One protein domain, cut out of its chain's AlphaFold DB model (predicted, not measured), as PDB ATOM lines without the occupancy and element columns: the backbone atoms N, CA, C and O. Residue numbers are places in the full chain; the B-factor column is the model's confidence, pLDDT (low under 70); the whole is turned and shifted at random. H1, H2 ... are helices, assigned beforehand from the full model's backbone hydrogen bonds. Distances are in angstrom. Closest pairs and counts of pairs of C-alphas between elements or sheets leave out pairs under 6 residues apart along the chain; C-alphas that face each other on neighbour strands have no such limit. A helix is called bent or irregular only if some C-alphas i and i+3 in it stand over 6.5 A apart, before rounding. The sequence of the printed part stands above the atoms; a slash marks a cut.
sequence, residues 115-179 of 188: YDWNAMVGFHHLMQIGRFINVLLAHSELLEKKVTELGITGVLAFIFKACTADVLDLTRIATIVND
ATOM      1  N   TYR A 115      54.594  43.382 -12.348       94.25
ATOM      2  CA  TYR A 115      55.488  43.829 -11.273       94.25
ATOM      3  C   TYR A 115      54.846  43.728  -9.879       94.25
ATOM      4  O   TYR A 115      55.515  43.979  -8.879       94.25
ATOM      5  N   ASP A 116      53.564  43.355  -9.795       96.81
ATOM      6  CA  ASP A 116      52.898  43.061  -8.526       96.81
ATOM      7  C   ASP A 116      53.209  41.627  -8.071       96.81
ATOM      8  O   ASP A 116      52.985  40.661  -8.805       96.81
ATOM      9  N   TRP A 117      53.702  41.483  -6.839       94.25
ATOM     10  CA  TRP A 117      54.139  40.196  -6.296       94.25
ATOM     11  C   TRP A 117      53.007  39.164  -6.238       94.25
ATOM     12  O   TRP A 117      53.201  38.006  -6.612       94.25
ATOM     13  N   ASN A 118      51.812  39.575  -5.810       96.25
ATOM     14  CA  ASN A 118      50.679  38.661  -5.685       96.25
ATOM     15  C   ASN A 118      50.208  38.182  -7.062       96.25
ATOM     16  O   ASN A 118      49.927  36.997  -7.238       96.25
ATOM     17  N   ALA A 119      50.194  39.071  -8.057       94.75
ATOM     18  CA  ALA A 119      49.911  38.723  -9.441       94.75
ATOM     19  C   ALA A 119      50.952  37.744 -10.009       94.75
ATOM     20  O   ALA A 119      50.578  36.786 -10.684       94.75
ATOM     21  N   MET A 120      52.243  37.927  -9.704       92.56
ATOM     22  CA  MET A 120      53.299  36.993 -10.120       92.56
ATOM     23  C   MET A 120      53.119  35.602  -9.498       92.56
ATOM     24  O   MET A 120      53.211  34.595 -10.204       92.56
ATOM     25  N   VAL A 121      52.824  35.533  -8.195       92.50
ATOM     26  CA  VAL A 121      52.557  34.268  -7.488       92.50
ATOM     27  C   VAL A 121      51.304  33.587  -8.046       92.50
ATOM     28  O   VAL A 121      51.332  32.394  -8.358       92.50
ATOM     29  N   GLY A 122      50.220  34.341  -8.243       93.38
ATOM     30  CA  GLY A 122      48.980  33.834  -8.832       93.38
ATOM     31  C   GLY A 122      49.193  33.280 -10.241       93.38
ATOM     32  O   GLY A 122      48.801  32.147 -10.527       93.38
ATOM     33  N   PHE A 123      49.889  34.028 -11.102       91.06
ATOM     34  CA  PHE A 123      50.251  33.578 -12.446       91.06
ATOM     35  C   PHE A 123      51.077  32.288 -12.410       91.06
ATOM     36  O   PHE A 123      50.783  31.347 -13.148       91.06
ATOM     37  N   HIS A 124      52.070  32.208 -11.521       90.38
ATOM     38  CA  HIS A 124      52.901  31.016 -11.370       90.38
ATOM     39  C   HIS A 124      52.066  29.769 -11.047       90.38
ATOM     40  O   HIS A 124      52.227  28.735 -11.697       90.38
ATOM     41  N   HIS A 125      51.134  29.863 -10.097       92.00
ATOM     42  CA  HIS A 125      50.262  28.743  -9.741       92.00
ATOM     43  C   HIS A 125      49.324  28.336 -10.880       92.00
ATOM     44  O   HIS A 125      49.229  27.150 -11.198       92.00
ATOM     45  N   LEU A 126      48.681  29.301 -11.545       92.19
ATOM     46  CA  LEU A 126      47.803  29.019 -12.685       92.19
ATOM     47  C   LEU A 126      48.562  28.335 -13.824       92.19
ATOM     48  O   LEU A 126      48.078  27.364 -14.407       92.19
ATOM     49  N   MET A 127      49.790  28.776 -14.094       89.75
ATOM     50  CA  MET A 127      50.639  28.158 -15.103       89.75
ATOM     51  C   MET A 127      51.098  26.752 -14.715       89.75
ATOM     52  O   MET A 127      51.215  25.896 -15.595       89.75
ATOM     53  N   GLN A 128      51.353  26.480 -13.432       90.00
ATOM     54  CA  GLN A 128      51.646  25.119 -12.971       90.00
ATOM     55  C   GLN A 128      50.439  24.194 -13.164       90.00
ATOM     56  O   GLN A 128      50.606  23.076 -13.654       90.00
ATOM     57  N   ILE A 129      49.228  24.666 -12.852       91.19
ATOM     58  CA  ILE A 129      47.982  23.915 -13.070       91.19
ATOM     59  C   ILE A 129      47.775  23.651 -14.566       91.19
ATOM     60  O   ILE A 129      47.559  22.507 -14.965       91.19
ATOM     61  N   GLY A 130      47.917  24.674 -15.414       88.19
ATOM     62  CA  GLY A 130      47.813  24.519 -16.866       88.19
ATOM     63  C   GLY A 130      48.840  23.525 -17.418       88.19
ATOM     64  O   GLY A 130      48.509  22.651 -18.219       88.19
ATOM     65  N   ARG A 131      50.086  23.584 -16.931       87.94
ATOM     66  CA  ARG A 131      51.130  22.612 -17.282       87.94
ATOM     67  C   ARG A 131      50.756  21.193 -16.862       87.94
ATOM     68  O   ARG A 131      50.956  20.268 -17.645       87.94
ATOM     69  N   PHE A 132      50.255  21.021 -15.643       89.19
ATOM     70  CA  PHE A 132      49.836  19.724 -15.124       89.19
ATOM     71  C   PHE A 132      48.752  19.104 -16.011       89.19
ATOM     72  O   PHE A 132      48.924  17.979 -16.478       89.19
ATOM     73  N   ILE A 133      47.714  19.875 -16.349       87.44
ATOM     74  CA  ILE A 133      46.648  19.443 -17.261       87.44
ATOM     75  C   ILE A 133      47.229  19.049 -18.626       87.44
ATOM     76  O   ILE A 133      46.936  17.966 -19.120       87.44
ATOM     77  N   ASN A 134      48.115  19.863 -19.206       86.69
ATOM     78  CA  ASN A 134      48.725  19.565 -20.506       86.69
ATOM     79  C   ASN A 134      49.517  18.252 -20.509       86.69
ATOM     80  O   ASN A 134      49.458  17.506 -21.484       86.69
ATOM     81  N   VAL A 135      50.253  17.956 -19.432       87.56
ATOM     82  CA  VAL A 135      50.978  16.683 -19.297       87.56
ATOM     83  C   VAL A 135      49.999  15.517 -19.227       87.56
ATOM     84  O   VAL A 135      50.208  14.514 -19.901       87.56
ATOM     85  N   LEU A 136      48.915  15.648 -18.463       88.38
ATOM     86  CA  LEU A 136      47.916  14.588 -18.388       88.38
ATOM     87  C   LEU A 136      47.210  14.361 -19.733       88.38
ATOM     88  O   LEU A 136      47.007  13.216 -20.122       88.38
ATOM     89  N   LEU A 137      46.881  15.426 -20.472       86.12
ATOM     90  CA  LEU A 137      46.288  15.320 -21.811       86.12
ATOM     91  C   LEU A 137      47.245  14.647 -22.800       86.12
ATOM     92  O   LEU A 137      46.819  13.781 -23.561       86.12
ATOM     93  N   ALA A 138      48.533  15.004 -22.760       85.19
ATOM     94  CA  ALA A 138      49.562  14.404 -23.612       85.19
ATOM     95  C   ALA A 138      49.714  12.892 -23.386       85.19
ATOM     96  O   ALA A 138      50.070  12.169 -24.310       85.19
ATOM     97  N   HIS A 139      49.442  12.433 -22.165       87.38
ATOM     98  CA  HIS A 139      49.514  11.032 -21.768       87.38
ATOM     99  C   HIS A 139      48.132  10.402 -21.583       87.38
ATOM    100  O   HIS A 139      48.022   9.381 -20.924       87.38
ATOM    101  N   SER A 140      47.065  10.991 -22.121       89.00
ATOM    102  CA  SER A 140      45.712  10.448 -22.003       89.00
ATOM    103  C   SER A 140      45.478   9.353 -23.041       89.00
ATOM    104  O   SER A 140      45.654   9.611 -24.230       89.00
ATOM    105  N   GLU A 141      44.980   8.183 -22.631       89.50
ATOM    106  CA  GLU A 141      44.583   7.106 -23.562       89.50
ATOM    107  C   GLU A 141      43.532   7.598 -24.581       89.50
ATOM    108  O   GLU A 141      43.547   7.229 -25.753       89.50
ATOM    109  N   LEU A 142      42.652   8.510 -24.156       85.69
ATOM    110  CA  LEU A 142      41.592   9.066 -25.001       85.69
ATOM    111  C   LEU A 142      42.118  10.013 -26.088       85.69
ATOM    112  O   LEU A 142      41.460  10.199 -27.111       85.69
ATOM    113  N   LEU A 143      43.272  10.646 -25.855       86.88
ATOM    114  CA  LEU A 143      43.811  11.691 -26.729       86.88
ATOM    115  C   LEU A 143      45.124  11.307 -27.398       86.88
ATOM    116  O   LEU A 143      45.547  12.032 -28.292       86.88
ATOM    117  N   GLU A 144      45.736  10.181 -27.029       86.19
ATOM    118  CA  GLU A 144      47.043   9.744 -27.524       86.19
ATOM    119  C   GLU A 144      47.132   9.837 -29.050       86.19
ATOM    120  O   GLU A 144      48.002  10.530 -29.572       86.19
ATOM    121  N   LYS A 145      46.154   9.271 -29.772       87.56
ATOM    122  CA  LYS A 145      46.106   9.337 -31.243       87.56
ATOM    123  C   LYS A 145      46.126  10.774 -31.766       87.56
ATOM    124  O   LYS A 145      46.852  11.078 -32.707       87.56
ATOM    125  N   LYS A 146      45.360  11.679 -31.150       88.75
ATOM    126  CA  LYS A 146      45.328  13.089 -31.569       88.75
ATOM    127  C   LYS A 146      46.576  13.853 -31.168       88.75
ATOM    128  O   LYS A 146      46.999  14.723 -31.921       88.75
ATOM    129  N   VAL A 147      47.206  13.499 -30.054       88.00
ATOM    130  CA  VAL A 147      48.512  14.043 -29.666       88.00
ATOM    131  C   VAL A 147      49.588  13.598 -30.659       88.00
ATOM    132  O   VAL A 147      50.397  14.430 -31.060       88.00
ATOM    133  N   THR A 148      49.578  12.341 -31.110       87.19
ATOM    134  CA  THR A 148      50.503  11.842 -32.141       87.19
ATOM    135  C   THR A 148      50.298  12.539 -33.485       87.19
ATOM    136  O   THR A 148      51.276  12.889 -34.140       87.19
ATOM    137  N   GLU A 149      49.049  12.766 -33.894       92.31
ATOM    138  CA  GLU A 149      48.726  13.407 -35.175       92.31
ATOM    139  C   GLU A 149      48.998  14.922 -35.187       92.31
ATOM    140  O   GLU A 149      49.555  15.442 -36.150       92.31
ATOM    141  N   LEU A 150      48.578  15.647 -34.144       89.25
ATOM    142  CA  LEU A 150      48.535  17.118 -34.133       89.25
ATOM    143  C   LEU A 150      49.640  17.758 -33.282       89.25
ATOM    144  O   LEU A 150      49.844  18.975 -33.332       89.25
ATOM    145  N   GLY A 151      50.318  16.969 -32.450       87.06
ATOM    146  CA  GLY A 151      51.143  17.478 -31.360       87.06
ATOM    147  C   GLY A 151      50.315  18.145 -30.254       87.06
ATOM    148  O   GLY A 151      49.130  18.450 -30.403       87.06
ATOM    149  N   ILE A 152      50.954  18.418 -29.112       82.75
ATOM    150  CA  ILE A 152      50.253  18.957 -27.933       82.75
ATOM    151  C   ILE A 152      49.631  20.338 -28.189       82.75
ATOM    152  O   ILE A 152      48.504  20.595 -27.776       82.75
ATOM    153  N   THR A 153      50.321  21.213 -28.922       82.88
ATOM    154  CA  THR A 153      49.813  22.551 -29.257       82.88
ATOM    155  C   THR A 153      48.590  22.474 -30.170       82.88
ATOM    156  O   THR A 153      47.630  23.216 -29.967       82.88
ATOM    157  N   GLY A 154      48.596  21.558 -31.144       87.88
ATOM    158  CA  GLY A 154      47.466  21.346 -32.046       87.88
ATOM    159  C   GLY A 154      46.246  20.784 -31.320       87.88
ATOM    160  O   GLY A 154      45.135  21.267 -31.530       87.88
ATOM    161  N   VAL A 155      46.450  19.840 -30.394       87.81
ATOM    162  CA  VAL A 155      45.375  19.324 -29.531       87.81
ATOM    163  C   VAL A 155      44.780  20.425 -28.652       87.81
ATOM    164  O   VAL A 155      43.560  20.515 -28.543       87.81
ATOM    165  N   LEU A 156      45.600  21.300 -28.064       85.50
ATOM    166  CA  LEU A 156      45.090  22.421 -27.265       85.50
ATOM    167  C   LEU A 156      44.261  23.396 -28.100       85.50
ATOM    168  O   LEU A 156      43.182  23.794 -27.670       85.50
ATOM    169  N   ALA A 157      44.726  23.739 -29.303       86.81
ATOM    170  CA  ALA A 157      43.960  24.576 -30.221       86.81
ATOM    171  C   ALA A 157      42.635  23.908 -30.630       86.81
ATOM    172  O   ALA A 157      41.604  24.575 -30.690       86.81
ATOM    173  N   PHE A 158      42.647  22.592 -30.861       86.75
ATOM    174  CA  PHE A 158      41.449  21.811 -31.161       86.75
ATOM    175  C   PHE A 158      40.439  21.838 -30.007       86.75
ATOM    176  O   PHE A 158      39.277  22.164 -30.233       86.75
ATOM    177  N   ILE A 159      40.880  21.567 -28.773       84.12
ATOM    178  CA  ILE A 159      40.023  21.625 -27.577       84.12
ATOM    179  C   ILE A 159      39.465  23.038 -27.398       84.12
ATOM    180  O   ILE A 159      38.268  23.208 -27.189       84.12
ATOM    181  N   PHE A 160      40.307  24.066 -27.528       84.88
ATOM    182  CA  PHE A 160      39.872  25.453 -27.387       84.88
ATOM    183  C   PHE A 160      38.830  25.840 -28.440       84.88
ATOM    184  O   PHE A 160      37.851  26.514 -28.127       84.88
ATOM    185  N   LYS A 161      38.997  25.365 -29.679       86.38
ATOM    186  CA  LYS A 161      38.010  25.556 -30.742       86.38
ATOM    187  C   LYS A 161      36.700  24.835 -30.424       86.38
ATOM    188  O   LYS A 161      35.658  25.461 -30.539       86.38
ATOM    189  N   ALA A 162      36.744  23.582 -29.976       82.69
ATOM    190  CA  ALA A 162      35.541  22.846 -29.581       82.69
ATOM    191  C   ALA A 162      34.785  23.565 -28.448       82.69
ATOM    192  O   ALA A 162      33.574  23.723 -28.511       82.69
ATOM    193  N   CYS A 163      35.503  24.095 -27.452       79.56
ATOM    194  CA  CYS A 163      34.894  24.829 -26.340       79.56
ATOM    195  C   CYS A 163      34.321  26.202 -26.723       79.56
ATOM    196  O   CYS A 163      33.486  26.727 -25.992       79.56
ATOM    197  N   THR A 164      34.799  26.822 -27.806       83.25
ATOM    198  CA  THR A 164      34.372  28.173 -28.214       83.25
ATOM    199  C   THR A 164      33.418  28.186 -29.407       83.25
ATOM    200  O   THR A 164      32.675  29.150 -29.561       83.25
ATOM    201  N   ALA A 165      33.428  27.146 -30.244       75.75
ATOM    202  CA  ALA A 165      32.638  27.076 -31.472       75.75
ATOM    203  C   ALA A 165      31.419  26.146 -31.373       75.75
ATOM    204  O   ALA A 165      30.448  26.373 -32.092       75.75
ATOM    205  N   ASP A 166      31.450  25.135 -30.498       73.06
ATOM    206  CA  ASP A 166      30.378  24.146 -30.391       73.06
ATOM    207  C   ASP A 166      29.551  24.354 -29.116       73.06
ATOM    208  O   ASP A 166      30.072  24.637 -28.035       73.06
ATOM    209  N   VAL A 167      28.230  24.179 -29.224       78.69
ATOM    210  CA  VAL A 167      27.362  24.097 -28.044       78.69
ATOM    211  C   VAL A 167      27.643  22.762 -27.361       78.69
ATOM    212  O   VAL A 167      27.403  21.700 -27.936       78.69
ATOM    213  N   LEU A 168      28.161  22.811 -26.134       78.69
ATOM    214  CA  LEU A 168      28.399  21.611 -25.338       78.69
ATOM    215  C   LEU A 168      27.073  20.884 -25.079       78.69
ATOM    216  O   LEU A 168      26.143  21.450 -24.504       78.69
ATOM    217  N   ASP A 169      27.003  19.610 -25.465       85.38
ATOM    218  CA  ASP A 169      25.872  18.740 -25.140       85.38
ATOM    219  C   ASP A 169      25.945  18.339 -23.661       85.38
ATOM    220  O   ASP A 169      26.551  17.332 -23.276       85.38
ATOM    221  N   LEU A 170      25.338  19.174 -22.818       85.75
ATOM    222  CA  LEU A 170      25.323  18.999 -21.368       85.75
ATOM    223  C   LEU A 170      24.660  17.683 -20.950       85.75
ATOM    224  O   LEU A 170      25.096  17.064 -19.980       85.75
ATOM    225  N   THR A 171      23.651  17.226 -21.697       90.69
ATOM    226  CA  THR A 171      22.951  15.966 -21.420       90.69
ATOM    227  C   THR A 171      23.896  14.793 -21.622       90.69
ATOM    228  O   THR A 171      24.024  13.933 -20.753       90.69
ATOM    229  N   ARG A 172      24.625  14.778 -22.742       87.00
ATOM    230  CA  ARG A 172      25.614  13.735 -23.017       87.00
ATOM    231  C   ARG A 172      26.767  13.753 -22.020       87.00
ATOM    232  O   ARG A 172      27.194  12.685 -21.587       87.00
ATOM    233  N   ILE A 173      27.263  14.935 -21.648       85.94
ATOM    234  CA  ILE A 173      28.314  15.064 -20.628       85.94
ATOM    235  C   ILE A 173      27.829  14.473 -19.303       85.94
ATOM    236  O   ILE A 173      28.535  13.653 -18.721       85.94
ATOM    237  N   ALA A 174      26.620  14.822 -18.857       87.44
ATOM    238  CA  ALA A 174      26.046  14.281 -17.629       87.44
ATOM    239  C   ALA A 174      25.909  12.751 -17.682       87.44
ATOM    240  O   ALA A 174      26.244  12.076 -16.713       87.44
ATOM    241  N   THR A 175      25.488  12.186 -18.818       90.25
ATOM    242  CA  THR A 175      25.422  10.727 -18.998       90.25
ATOM    243  C   THR A 175      26.795  10.072 -18.873       90.25
ATOM    244  O   THR A 175      26.916   9.063 -18.190       90.25
ATOM    245  N   ILE A 176      27.837  10.647 -19.485       87.00
ATOM    246  CA  ILE A 176      29.208  10.114 -19.403       87.00
ATOM    247  C   ILE A 176      29.749  10.205 -17.975       87.00
ATOM    248  O   ILE A 176      30.356   9.256 -17.498       87.00
ATOM    249  N   VAL A 177      29.523  11.329 -17.288       85.06
ATOM    250  CA  VAL A 177      29.983  11.534 -15.904       85.06
ATOM    251  C   VAL A 177      29.332  10.538 -14.941       85.06
ATOM    252  O   VAL A 177      29.987  10.081 -14.011       85.06
ATOM    253  N   ASN A 178      28.064  10.189 -15.172       87.44
ATOM    254  CA  ASN A 178      27.327   9.231 -14.347       87.44
ATOM    255  C   ASN A 178      27.544   7.764 -14.758       87.44
ATOM    256  O   ASN A 178      27.088   6.863 -14.057       87.44
ATOM    257  N   ASP A 179      28.207   7.506 -15.886       85.44
ATOM    258  CA  ASP A 179      28.511   6.156 -16.355       85.44
ATOM    259  C   ASP A 179      29.908   5.745 -15.871       85.44
ATOM    260  O   ASP A 179      30.936   6.171 -16.402       85.44
TER     261      ASP A 179
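AT A GLANCE: This is residues 115 to 179 of the 188 residues of an uncharacterized protein of Desulfosporosinus sp. I2 (UniProt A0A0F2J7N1). An open, loose chain of three helices: the long H1 meets the first part of a kinked H2 at a corner, and the rest of H2 leads away to a short H3 that touches neither. Only residues 134 to 138 of H1 and 144 to 152 of H2 make that corner, while residues 115 to 133 and 159 to 179 stick out from it as two free arms. The printed part has 65 residues, with three named helices in the order H1, H2, H3 and no named strand; the class is all helix. The whole is loose, with a radius of gyration of the C-alphas of 15.4 A, and only just elongated, with spans of 43 by 29 by 24 A.

IN THESE COORDINATES: H1 is residues 117 to 138, 31.4 A from first to last C-alpha, beginning at C-alpha 117 (54.139, 40.196, -6.296). H2 is residues 144 to 165, 22.9 A long, and is irregular: C-alphas 149 and 152 are 9.3 A apart, and it has a kink of 110 degrees near residue 152. H3 is residues 170 to 178, ending at C-alpha 178 (27.327, 9.231, -14.347).

HOW THE PARTS SIT: H1 and H2 touch, the closest C-alphas being those of Ala 138 and Val 147, 6.2 A apart. Their lines, that of H2 a rough one, stand at a steep tilt of 56 degrees, opposite ways. H3 is apart from H1 and from H2. In H1 and H3 every O i to N i+4 pair is within hydrogen-bond range; in H2, 15 of 18 are.

THE WHOLE: The C-alphas of Tyr 115 and Asp 179, the two farthest apart, are 46.6 A from each other. The printed part has no cut, and both links, H1 to H2 and H2 to H3, are tight. The mean pLDDT of the printed part is 87.5, and no printed residue is under 70.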